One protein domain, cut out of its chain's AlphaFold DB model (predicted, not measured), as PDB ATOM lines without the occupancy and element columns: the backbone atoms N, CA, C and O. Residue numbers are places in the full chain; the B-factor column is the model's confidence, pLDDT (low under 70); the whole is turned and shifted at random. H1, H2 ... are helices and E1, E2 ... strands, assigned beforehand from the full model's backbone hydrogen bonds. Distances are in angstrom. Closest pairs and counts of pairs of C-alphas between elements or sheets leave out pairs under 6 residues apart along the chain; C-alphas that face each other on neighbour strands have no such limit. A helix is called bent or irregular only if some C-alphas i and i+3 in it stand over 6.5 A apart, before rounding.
ATOM      1  N   LYS A   7       9.766  24.010  10.823       92.75
ATOM      2  CA  LYS A   7      11.108  24.354  10.339       92.75
ATOM      3  C   LYS A   7      12.088  24.518  11.499       92.75
ATOM      4  O   LYS A   7      13.165  23.916  11.492       92.75
ATOM      5  N   THR A   8      11.707  25.283  12.521       93.19
ATOM      6  CA  THR A   8      12.472  25.419  13.768       93.19
ATOM      7  C   THR A   8      12.644  24.072  14.461       93.19
ATOM      8  O   THR A   8      13.743  23.729  14.901       93.19
ATOM      9  N   ARG A   9      11.577  23.271  14.540       95.56
ATOM     10  CA  ARG A   9      11.608  21.949  15.165       95.56
ATOM     11  C   ARG A   9      12.639  21.036  14.510       95.56
ATOM     12  O   ARG A   9      13.485  20.498  15.222       95.56
ATOM     13  N   ILE A  10      12.578  20.898  13.185       95.69
ATOM     14  CA  ILE A  10      13.481  20.065  12.382       95.69
ATOM     15  C   ILE A  10      14.917  20.573  12.500       95.69
ATOM     16  O   ILE A  10      15.819  19.785  12.779       95.69
ATOM     17  N   THR A  11      15.122  21.886  12.380       94.81
ATOM     18  CA  THR A  11      16.442  22.521  12.524       94.81
ATOM     19  C   THR A  11      17.067  22.192  13.880       94.81
ATOM     20  O   THR A  11      18.186  21.685  13.948       94.81
ATOM     21  N   CYS A  12      16.327  22.393  14.976       94.81
ATOM     22  CA  CYS A  12      16.813  22.047  16.307       94.81
ATOM     23  C   CYS A  12      17.020  20.538  16.475       94.81
ATOM     24  O   CYS A  12      18.014  20.139  17.068       94.81
ATOM     25  N   LYS A  13      16.106  19.686  15.991       95.88
ATOM     26  CA  LYS A  13      16.251  18.224  16.099       95.88
ATOM     27  C   LYS A  13      17.546  17.764  15.435       95.88
ATOM     28  O   LYS A  13      18.340  17.056  16.049       95.88
ATOM     29  N   ASN A  14      17.774  18.212  14.203       96.38
ATOM     30  CA  ASN A  14      18.963  17.865  13.440       96.38
ATOM     31  C   ASN A  14      20.237  18.361  14.127       96.38
ATOM     32  O   ASN A  14      21.201  17.604  14.184       96.38
ATOM     33  N   PHE A  15      20.218  19.561  14.720       94.50
ATOM     34  CA  PHE A  15      21.339  20.058  15.518       94.50
ATOM     35  C   PHE A  15      21.740  19.069  16.618       94.50
ATOM     36  O   PHE A  15      22.905  18.683  16.690       94.50
ATOM     37  N   PHE A  16      20.790  18.598  17.432       94.56
ATOM     38  CA  PHE A  16      21.102  17.636  18.493       94.56
ATOM     39  C   PHE A  16      21.588  16.293  17.938       94.56
ATOM     40  O   PHE A  16      22.547  15.745  18.473       94.56
ATOM     41  N   ILE A  17      20.998  15.793  16.846       95.44
ATOM     42  CA  ILE A  17      21.432  14.547  16.186       95.44
ATOM     43  C   ILE A  17      22.886  14.647  15.704       95.44
ATOM     44  O   ILE A  17      23.684  13.739  15.927       95.44
ATOM     45  N   GLU A  18      23.252  15.757  15.066       93.69
ATOM     46  CA  GLU A  18      24.606  15.992  14.551       93.69
ATOM     47  C   GLU A  18      25.648  16.169  15.661       93.69
ATOM     48  O   GLU A  18      26.835  15.918  15.448       93.69
ATOM     49  N   HIS A  19      25.201  16.562  16.854       93.38
ATOM     50  CA  HIS A  19      26.052  16.826  18.009       93.38
ATOM     51  C   HIS A  19      25.958  15.745  19.098       93.38
ATOM     52  O   HIS A  19      26.515  15.942  20.175       93.38
ATOM     53  N   LEU A  20      25.338  14.584  18.835       94.12
ATOM     54  CA  LEU A  20      25.226  13.483  19.812       94.12
ATOM     55  C   LEU A  20      26.582  13.051  20.390       94.12
ATOM     56  O   LEU A  20      26.692  12.808  21.586       94.12
ATOM     57  N   ASN A  21      27.617  13.014  19.548       93.56
ATOM     58  CA  ASN A  21      28.976  12.612  19.929       93.56
ATOM     59  C   ASN A  21      29.862  13.802  20.345       93.56
ATOM     60  O   ASN A  21      31.087  13.678  20.399       93.56
ATOM     61  N   LYS A  22      29.276  14.984  20.562       93.81
ATOM     62  CA  LYS A  22      29.981  16.198  20.986       93.81
ATOM     63  C   LYS A  22      29.624  16.533  22.431       93.81
ATOM     64  O   LYS A  22      28.608  16.097  22.964       93.81
ATOM     65  N   THR A  23      30.475  17.336  23.058       94.25
ATOM     66  CA  THR A  23      30.160  17.946  24.348       94.25
ATOM     67  C   THR A  23      29.287  19.169  24.113       94.25
ATOM     68  O   THR A  23      29.649  20.028  23.310       94.25
ATOM     69  N   ILE A  24      28.160  19.258  24.816       92.81
ATOM     70  CA  ILE A  24      27.312  20.454  24.834       92.81
ATOM     71  C   ILE A  24      27.406  21.094  26.212       92.81
ATOM     72  O   ILE A  24      27.383  20.402  27.228       92.81
ATOM     73  N   PHE A  25      27.496  22.417  26.241       92.06
ATOM     74  CA  PHE A  25      27.497  23.199  27.469       92.06
ATOM     75  C   PHE A  25      26.142  23.867  27.659       92.06
ATOM     76  O   PHE A  25      25.529  24.332  26.700       92.06
ATOM     77  N   MET A  26      25.676  23.907  28.902       89.31
ATOM     78  CA  MET A  26      24.437  24.586  29.261       89.31
ATOM     79  C   MET A  26      24.580  25.206  30.647       89.31
ATOM     80  O   MET A  26      25.179  24.597  31.537       89.31
ATOM     81  N   SER A  27      24.040  26.405  30.857       88.62
ATOM     82  CA  SER A  27      23.981  26.980  32.200       88.62
ATOM     83  C   SER A  27      22.856  26.332  33.012       88.62
ATOM     84  O   SER A  27      21.893  25.799  32.456       88.62
ATOM     85  N   LEU A  28      22.954  26.385  34.345       87.88
ATOM     86  CA  LEU A  28      21.854  25.952  35.221       87.88
ATOM     87  C   LEU A  28      20.582  26.781  34.993       87.88
ATOM     88  O   LEU A  28      19.478  26.262  35.111       87.88
ATOM     89  N   GLU A  29      20.731  28.047  34.606       88.31
ATOM     90  CA  GLU A  29      19.608  28.913  34.252       88.31
ATOM     91  C   GLU A  29      18.919  28.455  32.961       88.31
ATOM     92  O   GLU A  29      17.694  28.412  32.909       88.31
ATOM     93  N   SER A  30      19.676  28.044  31.936       87.19
ATOM     94  CA  SER A  30      19.092  27.463  30.721       87.19
ATOM     95  C   SER A  30      18.337  26.163  31.012       87.19
ATOM     96  O   SER A  30      17.269  25.960  30.442       87.19
ATOM     97  N   VAL A  31      18.841  25.318  31.927       88.38
ATOM     98  CA  VAL A  31      18.100  24.135  32.414       88.38
ATOM     99  C   VAL A  31      16.770  24.575  33.030       88.38
ATOM    100  O   VAL A  31      15.718  24.123  32.588       88.38
ATOM    101  N   GLY A  32      16.815  25.506  33.988       89.38
ATOM    102  CA  GLY A  32      15.624  25.987  34.689       89.38
ATOM    103  C   GLY A  32      14.592  26.622  33.757       89.38
ATOM    104  O   GLY A  32      13.410  26.328  33.878       89.38
ATOM    105  N   LYS A  33      15.026  27.422  32.775       87.69
ATOM    106  CA  LYS A  33      14.138  28.002  31.755       87.69
ATOM    107  C   LYS A  33      13.470  26.926  30.897       87.69
ATOM    108  O   LYS A  33      12.301  27.065  30.560       87.69
ATOM    109  N   CYS A  34      14.184  25.862  30.528       88.00
ATOM    110  CA  CYS A  34      13.578  24.753  29.792       88.00
ATOM    111  C   CYS A  34      12.530  24.011  30.631       88.00
ATOM    112  O   CYS A  34      11.447  23.726  30.119       88.00
ATOM    113  N   ASP A  35      12.838  23.727  31.897       91.19
ATOM    114  CA  ASP A  35      11.931  23.012  32.798       91.19
ATOM    115  C   ASP A  35      10.687  23.844  33.133       91.19
ATOM    116  O   ASP A  35       9.580  23.310  33.098       91.19
ATOM    117  N   ASP A  36      10.844  25.155  33.348       93.00
ATOM    118  CA  ASP A  36       9.738  26.081  33.616       93.00
ATOM    119  C   ASP A  36       8.656  26.008  32.531       93.00
ATOM    120  O   ASP A  36       7.475  25.870  32.844       93.00
ATOM    121  N   ILE A  37       9.047  25.975  31.249       92.00
ATOM    122  CA  ILE A  37       8.104  25.815  30.129       92.00
ATOM    123  C   ILE A  37       7.362  24.485  30.226       92.00
ATOM    124  O   ILE A  37       6.149  24.431  30.040       92.00
ATOM    125  N   VAL A  38       8.093  23.391  30.454       93.88
ATOM    126  CA  VAL A  38       7.537  22.032  30.458       93.88
ATOM    127  C   VAL A  38       6.557  21.865  31.615       93.88
ATOM    128  O   VAL A  38       5.522  21.213  31.460       93.88
ATOM    129  N   TRP A  39       6.840  22.495  32.754       95.12
ATOM    130  CA  TRP A  39       5.989  22.460  33.939       95.12
ATOM    131  C   TRP A  39       4.662  23.205  33.773       95.12
ATOM    132  O   TRP A  39       3.720  22.892  34.499       95.12
ATOM    133  N   GLN A  40       4.527  24.088  32.776       95.44
ATOM    134  CA  GLN A  40       3.237  24.702  32.422       95.44
ATOM    135  C   GLN A  40       2.258  23.720  31.747       95.44
ATOM    136  O   GLN A  40       1.074  24.025  31.597       95.44
ATOM    137  N   PHE A  41       2.716  22.540  31.308       95.75
ATOM    138  CA  PHE A  41       1.864  21.531  30.670       95.75
ATOM    139  C   PHE A  41       1.284  20.547  31.690       95.75
ATOM    140  O   PHE A  41       1.833  20.335  32.767       95.75
ATOM    141  N   SER A  42       0.184  19.877  31.332       97.75
ATOM    142  CA  SER A  42      -0.415  18.855  32.201       97.75
ATOM    143  C   SER A  42       0.557  17.709  32.497       97.75
ATOM    144  O   SER A  42       1.376  17.340  31.653       97.75
ATOM    145  N   ARG A  43       0.400  17.070  33.664       97.69
ATOM    146  CA  ARG A  43       1.224  15.919  34.063       97.69
ATOM    147  C   ARG A  43       1.270  14.825  32.990       97.69
ATOM    148  O   ARG A  43       2.341  14.325  32.678       97.69
ATOM    149  N   LYS A  44       0.129  14.536  32.352       98.00
ATOM    150  CA  LYS A  44       0.037  13.563  31.253       98.00
ATOM    151  C   LYS A  44       0.931  13.928  30.066       98.00
ATOM    152  O   LYS A  44       1.487  13.041  29.440       98.00
ATOM    153  N   VAL A  45       1.057  15.210  29.726       97.88
ATOM    154  CA  VAL A  45       1.957  15.655  28.647       97.88
ATOM    155  C   VAL A  45       3.416  15.550  29.091       97.88
ATOM    156  O   VAL A  45       4.254  15.085  28.322       97.88
ATOM    157  N   GLN A  46       3.711  15.918  30.337       97.31
ATOM    158  CA  GLN A  46       5.050  15.786  30.913       97.31
ATOM    159  C   GLN A  46       5.533  14.322  30.926       97.31
ATOM    160  O   GLN A  46       6.670  14.055  30.542       97.31
ATOM    161  N   ASP A  47       4.660  13.369  31.271       97.94
ATOM    162  CA  ASP A  47       4.960  11.925  31.285       97.94
ATOM    163  C   ASP A  47       5.342  11.367  29.907       97.94
ATOM    164  O   ASP A  47       6.040  10.363  29.798       97.94
ATOM    165  N   GLU A  48       4.896  12.021  28.840       98.19
ATOM    166  CA  GLU A  48       5.216  11.647  27.462       98.19
ATOM    167  C   GLU A  48       6.514  12.315  26.995       98.19
ATOM    168  O   GLU A  48       7.198  11.807  26.105       98.19
ATOM    169  N   TYR A  49       6.863  13.450  27.606       97.81
ATOM    170  CA  TYR A  49       8.029  14.258  27.282       97.81
ATOM    171  C   TYR A  49       9.315  13.753  27.948       97.81
ATOM    172  O   TYR A  49      10.311  13.504  27.261       97.81
ATOM    173  N   TYR A  50       9.301  13.573  29.272       96.88
ATOM    174  CA  TYR A  50      10.509  13.263  30.044       96.88
ATOM    175  C   TYR A  50      11.215  11.956  29.646       96.88
ATOM    176  O   TYR A  50      12.444  11.980  29.568       96.88
ATOM    177  N   PRO A  51      10.527  10.863  29.248       97.62
ATOM    178  CA  PRO A  51      11.212   9.645  28.806       97.62
ATOM    179  C   PRO A  51      12.184   9.848  27.634       97.62
ATOM    180  O   PRO A  51      13.163   9.110  27.504       97.62
ATOM    181  N   PHE A  52      11.926  10.831  26.763       97.75
ATOM    182  CA  PHE A  52      12.869  11.216  25.714       97.75
ATOM    183  C   PHE A  52      14.038  12.029  26.276       97.75
ATOM    184  O   PHE A  52      15.190  11.698  25.987       97.75
ATOM    185  N   MET A  53      13.756  13.060  27.078       95.69
ATOM    186  CA  MET A  53      14.795  13.945  27.613       95.69
ATOM    187  C   MET A  53      15.760  13.225  28.554       95.69
ATOM    188  O   MET A  53      16.967  13.433  28.446       95.69
ATOM    189  N   ASP A  54      15.274  12.310  29.392       95.38
ATOM    190  CA  ASP A  54      16.116  11.513  30.290       95.38
ATOM    191  C   ASP A  54      17.124  10.669  29.503       95.38
ATOM    192  O   ASP A  54      18.318  10.623  29.816       95.38
ATOM    193  N   ARG A  55      16.668  10.045  28.410       95.94
ATOM    194  CA  ARG A  55      17.543   9.280  27.514       95.94
ATOM    195  C   ARG A  55      18.513  10.187  26.775       95.94
ATOM    196  O   ARG A  55      19.686   9.842  26.684       95.94
ATOM    197  N   LEU A  56      18.053  11.337  26.282       94.62
ATOM    198  CA  LEU A  56      18.907  12.321  25.617       94.62
ATOM    199  C   LEU A  56      20.038  12.787  26.526       94.62
ATOM    200  O   LEU A  56      21.194  12.752  26.118       94.62
ATOM    201  N   HIS A  57      19.724  13.131  27.769       92.06
ATOM    202  CA  HIS A  57      20.711  13.553  28.757       92.06
ATOM    203  C   HIS A  57      21.631  12.419  29.227       92.06
ATOM    204  O   HIS A  57      22.726  12.697  29.703       92.06
ATOM    205  N   THR A  58      21.209  11.160  29.085       92.00
ATOM    206  CA  THR A  58      22.057   9.995  29.373       92.00
ATOM    207  C   THR A  58      23.074   9.750  28.258       92.00
ATOM    208  O   THR A  58      24.222   9.417  28.540       92.00
ATOM    209  N   ILE A  59      22.668   9.888  26.991       92.31
ATOM    210  CA  ILE A  59      23.550   9.580  25.854       92.31
ATOM    211  C   ILE A  59      24.443  10.755  25.454       92.31
ATOM    212  O   ILE A  59      25.548  10.541  24.963       92.31
ATOM    213  N   MET A  60      23.970  11.991  25.623       93.38
ATOM    214  CA  MET A  60      24.726  13.180  25.249       93.38
ATOM    215  C   MET A  60      25.645  13.607  26.385       93.38
ATOM    216  O   MET A  60      25.237  13.680  27.543       93.38
ATOM    217  N   ASN A  61      26.874  13.997  26.050       95.00
ATOM    218  CA  ASN A  61      27.790  14.576  27.026       95.00
ATOM    219  C   ASN A  61      27.436  16.050  27.291       95.00
ATOM    220  O   ASN A  61      28.042  16.961  26.724       95.00
ATOM    221  N   ILE A  62      26.441  16.287  28.148       92.75
ATOM    222  CA  ILE A  62      26.014  17.635  28.539       92.75
ATOM    223  C   ILE A  62      26.747  18.060  29.812       92.75
ATOM    224  O   ILE A  62      26.614  17.438  30.869       92.75
ATOM    225  N   LYS A  63      27.510  19.152  29.733       93.50
ATOM    226  CA  LYS A  63      28.170  19.787  30.875       93.50
ATOM    227  C   LYS A  63      27.356  20.987  31.336       93.50
ATOM    228  O   LYS A  63      27.232  21.983  30.627       93.50
ATOM    229  N   ARG A  64      26.817  20.884  32.551       91.75
ATOM    230  CA  ARG A  64      26.155  21.998  33.230       91.75
ATOM    231  C   ARG A  64      27.220  22.847  33.909       91.75
ATOM    232  O   ARG A  64      27.882  22.357  34.821       91.75
ATOM    233  N   ILE A  65      27.413  24.071  33.435       89.12
ATOM    234  CA  ILE A  65      28.482  24.955  33.908       89.12
ATOM    235  C   ILE A  65      27.890  26.181  34.620       89.12
ATOM    236  O   ILE A  65      26.975  26.814  34.083       89.12
ATOM    237  N   PRO A  66      28.365  26.524  35.833       86.94
ATOM    238  CA  PRO A  66      27.948  27.753  36.494       86.94
ATOM    239  C   PRO A  66      28.505  28.968  35.745       86.94
ATOM    240  O   PRO A  66      29.468  28.867  34.980       86.94
ATOM    241  N   TYR A  67      27.912  30.131  35.989       84.69
ATOM    242  CA  TYR A  67      28.572  31.385  35.648       84.69
ATOM    243  C   TYR A  67      29.773  31.589  36.573       84.69
ATOM    244  O   TYR A  67      29.728  31.230  37.751       84.69
ATOM    245  N   ASP A  68      30.842  32.172  36.044       81.94
ATOM    246  CA  ASP A  68      32.014  32.547  36.830       81.94
ATOM    247  C   ASP A  68      32.239  34.065  36.812       81.94
ATOM    248  O   ASP A  68      31.603  34.811  36.065       81.94
ATOM    249  N   SER A  69      33.164  34.548  37.639       74.12
ATOM    250  CA  SER A  69      33.471  35.981  37.720       74.12
ATOM    251  C   SER A  69      33.914  36.568  36.374       74.12
ATOM    252  O   SER A  69      33.589  37.713  36.070       74.12
ATOM    253  N   ARG A  70      34.584  35.775  35.527       67.56
ATOM    254  CA  ARG A  70      35.035  36.186  34.185       67.56
ATOM    255  C   ARG A  70      33.856  36.422  33.239       67.56
ATOM    256  O   ARG A  70      33.939  37.316  32.401       67.56
ATOM    257  N   THR A  71      32.781  35.656  33.415       68.94
ATOM    258  CA  THR A  71      31.505  35.789  32.702       68.94
ATOM    259  C   THR A  71      30.823  37.120  33.036       68.94
ATOM    260  O   THR A  71      30.272  37.772  32.159       68.94
ATOM    261  N   ILE A  72      30.895  37.565  34.292       66.75
ATOM    262  CA  ILE A  72      30.142  38.732  34.778       66.75
ATOM    263  C   ILE A  72      30.850  40.059  34.451       66.75
ATOM    264  O   ILE A  72      30.196  41.068  34.202       66.75
ATOM    265  N   THR A  73      32.187  40.094  34.432       59.31
ATOM    266  CA  THR A  73      32.927  41.373  34.464       59.31
ATOM    267  C   THR A  73      33.449  41.889  33.121       59.31
ATOM    268  O   THR A  73      34.097  42.934  33.104       59.31
ATOM    269  N   LYS A  74      33.246  41.190  31.996       56.38
ATOM    270  CA  LYS A  74      33.991  41.504  30.756       56.38
ATOM    271  C   LYS A  74      33.199  42.089  29.592       56.38
ATOM    272  O   LYS A  74      33.830  42.635  28.689       56.38
ATOM    273  N   ASN A  75      31.867  42.055  29.593       61.25
ATOM    274  CA  ASN A  75      31.142  42.248  28.335       61.25
ATOM    275  C   ASN A  75      30.173  43.426  28.337       61.25
ATOM    276  O   ASN A  75      29.159  43.438  29.024       61.25
ATOM    277  N   LYS A  76      30.487  44.414  27.493       75.44
ATOM    278  CA  LYS A  76      29.603  45.529  27.140       75.44
ATOM    279  C   LYS A  76      28.715  45.110  25.968       75.44
ATOM    280  O   LYS A  76      28.919  45.561  24.843       75.44
ATOM    281  N   PHE A  77      27.777  44.200  26.208       85.44
ATOM    282  CA  PHE A  77      26.735  43.924  25.221       85.44
ATOM    283  C   PHE A  77      25.702  45.064  25.200       85.44
ATOM    284  O   PHE A  77      25.605  45.817  26.176       85.44
ATOM    285  N   PRO A  78      24.954  45.249  24.096       87.38
ATOM    286  CA  PRO A  78      23.921  46.276  24.034       87.38
ATOM    287  C   PRO A  78      22.914  46.131  25.176       87.38
ATOM    288  O   PRO A  78      22.428  45.035  25.442       87.38
ATOM    289  N   LYS A  79      22.549  47.252  25.811       84.94
ATOM    290  CA  LYS A  79      21.550  47.284  26.898       84.94
ATOM    291  C   LYS A  79      20.148  46.847  26.460       84.94
ATOM    292  O   LYS A  79      19.291  46.650  27.309       84.94
ATOM    293  N   THR A  80      19.912  46.749  25.153       89.19
ATOM    294  CA  THR A  80      18.672  46.212  24.585       89.19
ATOM    295  C   THR A  80      18.523  44.716  24.835       89.19
ATOM    296  O   THR A  80      17.399  44.238  24.844       89.19
ATOM    297  N   LEU A  81      19.627  43.990  25.054       89.94
ATOM    298  CA  LEU A  81      19.574  42.571  25.379       89.94
ATOM    299  C   LEU A  81      19.165  42.343  26.834       89.94
ATOM    300  O   LEU A  81      19.614  43.052  27.741       89.94
ATOM    301  N   SER A  82      18.390  41.289  27.070       89.12
ATOM    302  CA  SER A  82      18.049  40.805  28.404       89.12
ATOM    303  C   SER A  82      19.302  40.412  29.197       89.12
ATOM    304  O   SER A  82      20.344  40.059  28.637       89.12
ATOM    305  N   ASN A  83      19.199  40.409  30.529       86.81
ATOM    306  CA  ASN A  83      20.292  39.941  31.388       86.81
ATOM    307  C   ASN A  83      20.706  38.501  31.043       86.81
ATOM    308  O   ASN A  83      21.893  38.188  31.031       86.81
ATOM    309  N   PHE A  84      19.745  37.642  30.697       85.94
ATOM    310  CA  PHE A  84      20.015  36.266  30.296       85.94
ATOM    311  C   PHE A  84      20.789  36.186  28.974       85.94
ATOM    312  O   PHE A  84      21.793  35.479  28.903       85.94
ATOM    313  N   GLN A  85      20.383  36.944  27.949       90.38
ATOM    314  CA  GLN A  85      21.120  37.033  26.683       90.38
ATOM    315  C   GLN A  85      22.560  37.526  26.926       90.38
ATOM    316  O   GLN A  85      23.519  36.965  26.398       90.38
ATOM    317  N   GLN A  86      22.749  38.534  27.781       89.44
ATOM    318  CA  GLN A  86      24.085  39.037  28.120       89.44
ATOM    319  C   GLN A  86      24.942  37.993  28.858       89.44
ATOM    320  O   GLN A  86      26.141  37.869  28.583       89.44
ATOM    321  N   LEU A  87      24.343  37.215  29.762       88.88
ATOM    322  CA  LEU A  87      25.027  36.155  30.504       88.88
ATOM    323  C   LEU A  87      25.415  34.982  29.599       88.88
ATOM    324  O   LEU A  87      26.569  34.551  29.632       88.88
ATOM    325  N   ILE A  88      24.506  34.502  28.745       89.94
ATOM    326  CA  ILE A  88      24.801  33.372  27.853       89.94
ATOM    327  C   ILE A  88      25.851  33.742  26.801       89.94
ATOM    328  O   ILE A  88      26.760  32.953  26.533       89.94
ATOM    329  N   LEU A  89      25.800  34.967  26.265       90.75
ATOM    330  CA  LEU A  89      26.838  35.485  25.375       90.75
ATOM    331  C   LEU A  89      28.188  35.568  26.083       90.75
ATOM    332  O   LEU A  89      29.207  35.206  25.499       90.75
ATOM    333  N   SER A  90      28.200  36.009  27.342       89.44
ATOM    334  CA  SER A  90      29.430  36.086  28.127       89.44
ATOM    335  C   SER A  90      30.036  34.715  28.397       89.44
ATOM    336  O   SER A  90      31.248  34.549  28.279       89.44
ATOM    337  N   GLN A  91      29.202  33.728  28.718       88.12
ATOM    338  CA  GLN A  91      29.655  32.370  29.007       88.12
ATOM    339  C   GLN A  91      30.190  31.670  27.750       88.12
ATOM    340  O   GLN A  91      31.103  30.855  27.834       88.12
ATOM    341  N   SER A  92      29.654  32.013  26.578       89.75
ATOM    342  CA  SER A  92      29.952  31.323  25.321       89.75
ATOM    343  C   SER A  92      31.185  31.846  24.576       89.75
ATOM    344  O   SER A  92      31.513  31.309  23.523       89.75
ATOM    345  N   GLN A  93      31.876  32.880  25.071       85.69
ATOM    346  CA  GLN A  93      32.967  33.540  24.331       85.69
ATOM    347  C   GLN A  93      34.163  32.640  24.011       85.69
ATOM    348  O   GLN A  93      34.867  32.887  23.032       85.69
ATOM    349  N   ALA A  94      34.424  31.639  24.854       84.31
ATOM    350  CA  ALA A  94      35.517  30.689  24.656       84.31
ATOM    351  C   ALA A  94      35.161  29.563  23.670       84.31
ATOM    352  O   ALA A  94      36.056  28.879  23.181       84.31
ATOM    353  N   ASP A  95      33.873  29.394  23.370       88.56
ATOM    354  CA  ASP A  95      33.328  28.293  22.584       88.56
ATOM    355  C   ASP A  95      32.412  28.840  21.477       88.56
ATOM    356  O   ASP A  95      32.654  29.912  20.924       88.56
ATOM    357  N   ARG A  96      31.379  28.088  21.084       92.38
ATOM    358  CA  ARG A  96      30.400  28.492  20.074       92.38
ATOM    359  C   ARG A  96      28.993  28.429  20.651       92.38
ATOM    360  O   ARG A  96      28.561  27.378  21.119       92.38
ATOM    361  N   LEU A  97      28.269  29.537  20.548       93.94
ATOM    362  CA  LEU A  97      26.848  29.625  20.850       93.94
ATOM    363  C   LEU A  97      26.035  29.330  19.592       93.94
ATOM    364  O   LEU A  97      26.121  30.060  18.604       93.94
ATOM    365  N   PHE A  98      25.207  28.291  19.658       94.31
ATOM    366  CA  PHE A  98      24.177  28.033  18.659       94.31
ATOM    367  C   PHE A  98      22.840  28.576  19.152       94.31
ATOM    368  O   PHE A  98      22.361  28.174  20.211       94.31
ATOM    369  N   THR A  99      22.230  29.486  18.394       94.12
ATOM    370  CA  THR A  99      20.963  30.115  18.782       94.12
ATOM    371  C   THR A  99      20.083  30.451  17.580       94.12
ATOM    372  O   THR A  99      20.560  30.605  16.459       94.12
ATOM    373  N   LEU A 100      18.777  30.558  17.823       92.69
ATOM    374  CA  LEU A 100      17.797  31.097  16.873       92.69
ATOM    375  C   LEU A 100      17.342  32.515  17.252       92.69
ATOM    376  O   LEU A 100      16.495  33.095  16.572       92.69
ATOM    377  N   ASP A 101      17.889  33.065  18.334       92.19
ATOM    378  CA  ASP A 101      17.606  34.419  18.790       92.19
ATOM    379  C   ASP A 101      18.143  35.442  17.780       92.19
ATOM    380  O   ASP A 101      19.351  35.561  17.559       92.19
ATOM    381  N   LYS A 102      17.224  36.180  17.151       93.12
ATOM    382  CA  LYS A 102      17.556  37.144  16.101       93.12
ATOM    383  C   LYS A 102      18.376  38.314  16.631       93.12
ATOM    384  O   LYS A 102      19.239  38.797  15.908       93.12
ATOM    385  N   GLU A 103      18.133  38.771  17.855       94.19
ATOM    386  CA  GLU A 103      18.865  39.902  18.428       94.19
ATOM    387  C   GLU A 103      20.324  39.523  18.669       94.19
ATOM    388  O   GLU A 103      21.223  40.265  18.274       94.19
ATOM    389  N   MET A 104      20.566  38.326  19.215       93.69
ATOM    390  CA  MET A 104      21.925  37.809  19.404       93.69
ATOM    391  C   MET A 104      22.635  37.523  18.075       93.69
ATOM    392  O   MET A 104      23.822  37.826  17.944       93.69
ATOM    393  N   LEU A 105      21.932  36.981  17.074       94.88
ATOM    394  CA  LEU A 105      22.494  36.748  15.735       94.88
ATOM    395  C   LEU A 105      22.869  38.065  15.035       94.88
ATOM    396  O   LEU A 105      23.933  38.155  14.423       94.88
ATOM    397  N   ASN A 106      22.046  39.106  15.183       95.31
ATOM    398  CA  ASN A 106      22.276  40.422  14.580       95.31
ATOM    399  C   ASN A 106      23.488  41.167  15.166       95.31
ATOM    400  O   ASN A 106      23.957  42.131  14.561       95.31
ATOM    401  N   LEU A 107      24.036  40.722  16.305       93.31
ATOM    402  CA  LEU A 107      25.294  41.259  16.830       93.31
ATOM    403  C   LEU A 107      26.513  40.902  15.967       93.31
ATOM    404  O   LEU A 107      27.568  41.510  16.144       93.31
ATOM    405  N   ASN A 108      26.401  39.921  15.062       93.25
ATOM    406  CA  ASN A 108      27.485  39.467  14.182       93.25
ATOM    407  C   ASN A 108      28.773  39.062  14.932       93.25
ATOM    408  O   ASN A 108      29.894  39.265  14.457       93.25
ATOM    409  N   LEU A 109      28.629  38.480  16.125       92.44
ATOM    410  CA  LEU A 109      29.754  37.976  16.911       92.44
ATOM    411  C   LEU A 109      30.256  36.650  16.329       92.44
ATOM    412  O   LEU A 109      29.475  35.732  16.110       92.44
ATOM    413  N   LYS A 110      31.578  36.501  16.153       93.38
ATOM    414  CA  LYS A 110      32.194  35.310  15.522       93.38
ATOM    415  C   LYS A 110      31.834  33.973  16.187       93.38
ATOM    416  O   LYS A 110      31.862  32.939  15.525       93.38
ATOM    417  N   PHE A 111      31.561  33.989  17.490       93.50
ATOM    418  CA  PHE A 111      31.223  32.796  18.266       93.50
ATOM    419  C   PHE A 111      29.714  32.515  18.326       93.50
ATOM    420  O   PHE A 111      29.324  31.489  18.873       93.50
ATOM    421  N   VAL A 112      28.866  33.383  17.768       95.50
ATOM    422  CA  VAL A 112      27.407  33.220  17.746       95.50
ATOM    423  C   VAL A 112      26.978  32.826  16.341       95.50
ATOM    424  O   VAL A 112      27.310  33.494  15.365       95.50
ATOM    425  N   THR A 113      26.241  31.729  16.218       95.88
ATOM    426  CA  THR A 113      25.762  31.255  14.919       95.88
ATOM    427  C   THR A 113      24.411  30.564  15.039       95.88
ATOM    428  O   THR A 113      24.014  30.126  16.121       95.88
ATOM    429  N   SER A 114      23.688  30.467  13.929       94.00
ATOM    430  CA  SER A 114      22.477  29.662  13.868       94.00
ATOM    431  C   SER A 114      22.822  28.206  13.554       94.00
ATOM    432  O   SER A 114      23.816  27.925  12.880       94.00
ATOM    433  N   PRO A 115      22.017  27.240  14.024       92.69
ATOM    434  CA  PRO A 115      22.109  25.883  13.515       92.69
ATOM    435  C   PRO A 115      21.853  25.853  12.005       92.69
ATOM    436  O   PRO A 115      21.070  26.649  11.478       92.69
ATOM    437  N   ASN A 116      22.474  24.896  11.317       88.19
ATOM    438  CA  ASN A 116      22.263  24.698   9.889       88.19
ATOM    439  C   ASN A 116      20.775  24.473   9.591       88.19
ATOM    440  O   ASN A 116      20.128  23.595  10.165       88.19
ATOM    441  N   ASN A 117      20.234  25.265   8.668       81.31
ATOM    442  CA  ASN A 117      18.860  25.109   8.222       81.31
ATOM    443  C   ASN A 117      18.772  23.887   7.298       81.31
ATOM    444  O   ASN A 117      19.156  23.948   6.130       81.31
ATOM    445  N   HIS A 118      18.272  22.778   7.832       75.31
ATOM    446  CA  HIS A 118      18.041  21.555   7.074       75.31
ATOM    447  C   HIS A 118      16.570  21.450   6.676       75.31
ATOM    448  O   HIS A 118      15.686  21.569   7.521       75.31
ATOM    449  N   SER A 119      16.306  21.167   5.399       76.19
ATOM    450  CA  SER A 119      14.953  20.881   4.906       76.19
ATOM    451  C   SER A 119      14.493  19.456   5.228       76.19
ATOM    452  O   SER A 119      13.298  19.219   5.374       76.19
ATOM    453  N   THR A 120      15.424  18.507   5.357       93.31
ATOM    454  CA  THR A 120      15.122  17.095   5.623       93.31
ATOM    455  C   THR A 120      15.327  16.753   7.095       93.31
ATOM    456  O   THR A 120      16.409  16.955   7.650       93.31
ATOM    457  N   GLU A 121      14.298  16.192   7.729       96.00
ATOM    458  CA  GLU A 121      14.366  15.719   9.110       96.00
ATOM    459  C   GLU A 121      15.200  14.437   9.227       96.00
ATOM    460  O   GLU A 121      14.938  13.442   8.551       96.00
ATOM    461  N   LYS A 122      16.202  14.452  10.110       96.31
ATOM    462  CA  LYS A 122      16.984  13.268  10.484       96.31
ATOM    463  C   LYS A 122      16.287  12.507  11.611       96.31
ATOM    464  O   LYS A 122      15.461  13.062  12.335       96.31
ATOM    465  N   ASN A 123      16.650  11.241  11.799       97.25
ATOM    466  CA  ASN A 123      16.148  10.419  12.901       97.25
ATOM    467  C   ASN A 123      17.209  10.251  13.989       97.25
ATOM    468  O   ASN A 123      18.391  10.078  13.689       97.25
ATOM    469  N   PHE A 124      16.774  10.263  15.246       96.75
ATOM    470  CA  PHE A 124      17.589   9.791  16.356       96.75
ATOM    471  C   PHE A 124      17.887   8.288  16.202       96.75
ATOM    472  O   PHE A 124      17.100   7.550  15.600       96.75
ATOM    473  N   PRO A 125      19.008   7.798  16.749       94.31
ATOM    474  CA  PRO A 125      19.367   6.391  16.642       94.31
ATOM    475  C   PRO A 125      18.452   5.487  17.487       94.31
ATOM    476  O   PRO A 125      18.116   5.785  18.636       94.31
ATOM    477  N   GLY A 126      18.098   4.327  16.929       93.25
ATOM    478  CA  GLY A 126      17.423   3.241  17.644       93.25
ATOM    479  C   GLY A 126      16.085   3.636  18.276       93.25
ATOM    480  O   GLY A 126      15.269   4.344  17.688       93.25
ATOM    481  N   ILE A 127      15.851   3.167  19.506       94.50
ATOM    482  CA  ILE A 127      14.591   3.394  20.234       94.50
ATOM    483  C   ILE A 127      14.346   4.873  20.571       94.50
ATOM    484  O   ILE A 127      13.219   5.268  20.868       94.50
ATOM    485  N   MET A 128      15.385   5.705  20.515       95.94
ATOM    486  CA  MET A 128      15.291   7.109  20.881       95.94
ATOM    487  C   MET A 128      14.349   7.892  19.966       95.94
ATOM    488  O   MET A 128      13.604   8.735  20.458       95.94
ATOM    489  N   GLU A 129      14.304   7.576  18.668       97.88
ATOM    490  CA  GLU A 129      13.366   8.222  17.741       97.88
ATOM    491  C   GLU A 129      11.908   7.951  18.132       97.88
ATOM    492  O   GLU A 129      11.056   8.826  17.995       97.88
ATOM    493  N   ARG A 130      11.613   6.765  18.686       97.75
ATOM    494  CA  ARG A 130      10.271   6.441  19.188       97.75
ATOM    495  C   ARG A 130       9.890   7.352  20.351       97.75
ATOM    496  O   ARG A 130       8.805   7.927  20.339       97.75
ATOM    497  N   PHE A 131      10.786   7.499  21.326       98.12
ATOM    498  CA  PHE A 131      10.564   8.387  22.467       98.12
ATOM    499  C   PHE A 131      10.481   9.849  22.033       98.12
ATOM    500  O   PHE A 131       9.609  10.568  22.509       98.12
ATOM    501  N   TYR A 132      11.311  10.279  21.080       98.25
ATOM    502  CA  TYR A 132      11.218  11.623  20.520       98.25
ATOM    503  C   TYR A 132       9.836  11.874  19.913       98.25
ATOM    504  O   TYR A 132       9.161  12.820  20.310       98.25
ATOM    505  N   LYS A 133       9.361  10.998  19.019       98.19
ATOM    506  CA  LYS A 133       8.027  11.127  18.410       98.19
ATOM    507  C   LYS A 133       6.909  11.148  19.452       98.19
ATOM    508  O   LYS A 133       5.972  11.925  19.311       98.19
ATOM    509  N   GLN A 134       7.021  10.339  20.503       98.12
ATOM    510  CA  GLN A 134       6.078  10.344  21.623       98.12
ATOM    511  C   GLN A 134       6.099  11.682  22.385       98.12
ATOM    512  O   GLN A 134       5.044  12.259  22.650       98.12
ATOM    513  N   SER A 135       7.293  12.222  22.641       98.25
ATOM    514  CA  SER A 135       7.484  13.502  23.332       98.25
ATOM    515  C   SER A 135       6.902  14.702  22.582       98.25
ATOM    516  O   SER A 135       6.619  15.722  23.202       98.25
ATOM    517  N   LEU A 136       6.647  14.579  21.271       97.94
ATOM    518  CA  LEU A 136       5.995  15.613  20.455       97.94
ATOM    519  C   LEU A 136       4.511  15.833  20.794       97.94
ATOM    520  O   LEU A 136       3.896  16.716  20.197       97.94
ATOM    521  N   LYS A 137       3.939  15.078  21.745       97.19
ATOM    522  CA  LYS A 137       2.701  15.474  22.439       97.19
ATOM    523  C   LYS A 137       2.856  16.827  23.136       97.19
ATOM    524  O   LYS A 137       1.886  17.576  23.219       97.19
TER     525      LYS A 137
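What this domain is: This is residues 7 to 137 of the 147 residues of an uncharacterized protein of Candidatus Pacearchaeota archaeon CG10_big_fil_rev_8_21_14_0_10_31_24 (UniProt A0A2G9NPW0). A small two-stranded sheet, E1 beside E2, lies between two groups of helices: H3 and H7 side by side toward one end of the longest axis, and H4, H5 and H6 toward the other. H1 lies between these ends and touches no helix, residues 32 to 37 of H2 stick out, and the long link of residues 107 to 127 runs back from H6 to H7. The printed part has 131 residues, with seven named helices and two named strands in the order H1 E1 H2 H3 E2 H4 H5 H6 H7; the sheet, order E1 E2, is parallel and the class is mostly helix. The whole is compact, with a radius of gyration of the C-alphas of 16.0 A and spans of 44 by 32 by 25 A.

Where its parts are: E1 is residues 23 to 27, 13.5 A long, from C-alpha 23 at (30.160, 17.946, 24.348), and E2 is residues 61 to 65, 12.5 A. H2, residues 28 to 39, measures 16.3 A, and H3, residues 43 to 59, measures 24.6 A. H3 has a kink of 32 degrees near residue 50; it is neither bent nor irregular, but only just: C-alphas 48 and 51 are 6.5 A apart. H1, residues 7 to 18, begins at C-alpha 7 (11.108, 24.354, 10.339) and measures 16.4 A. H4 is residues 69 to 73, 6.3 A, and H6 is residues 102 to 106, 5.9 A. H5, residues 83 to 94, 19.0 A, is irregular, with C-alphas 91 and 94 7.5 A apart. H7, residues 128 to 135, 10.4 A, ends at C-alpha 135 (7.484, 13.502, 23.332).

How they stand to each other: E1 and E2 run parallel at 30 degrees, with N 24 and O 61 at 3.0 A and N 63 and O 24 at 2.8 A, within hydrogen-bond range. E1, H2, H3 and E2 form a strand-helix-strand unit, two parallel neighbour strands with helices between them in the chain; its crossover is right-handed. The closest C-alphas of H2 and E2 are those of Leu 28 and Arg 64, 6.2 A; those of E1 and H5 are Ser 27 and Ile 88, 7.8 A. H2 and H3 are close but not clearly touching, Val 38 to Gln 46 being their closest C-alphas at 6.7 A. H3 and H7 touch, closest at the C-alphas of Tyr 49 and Ser 135, 4.1 A, with a shallow tilt of 24 degrees, opposite ways. H4 touches H5, which touches it with residues 87 to 91 alone; the closest C-alphas of the two are those of Thr 71 and Ser 90, 5.0 A apart. H5 and H6 are close but not clearly touching, with the C-alphas of Gln 85 and Met 104 closest at 7.4 A. H1 is apart from E2, H5 and H7, for instance. Every O i to N i+4 pair is within hydrogen-bond range in H1, H4, H6 and H7; H2 has 7 of 8, H3 9 of 13 and H5 6 of 8.

The domain as a whole: The two C-alphas farthest apart are those of Lys 76 and Ile 127, 45.3 A. The printed part has no cut, and its one long link joins H6 to H7. The mean pLDDT of the printed part is 91.0; residues 70 to 75 are under 70.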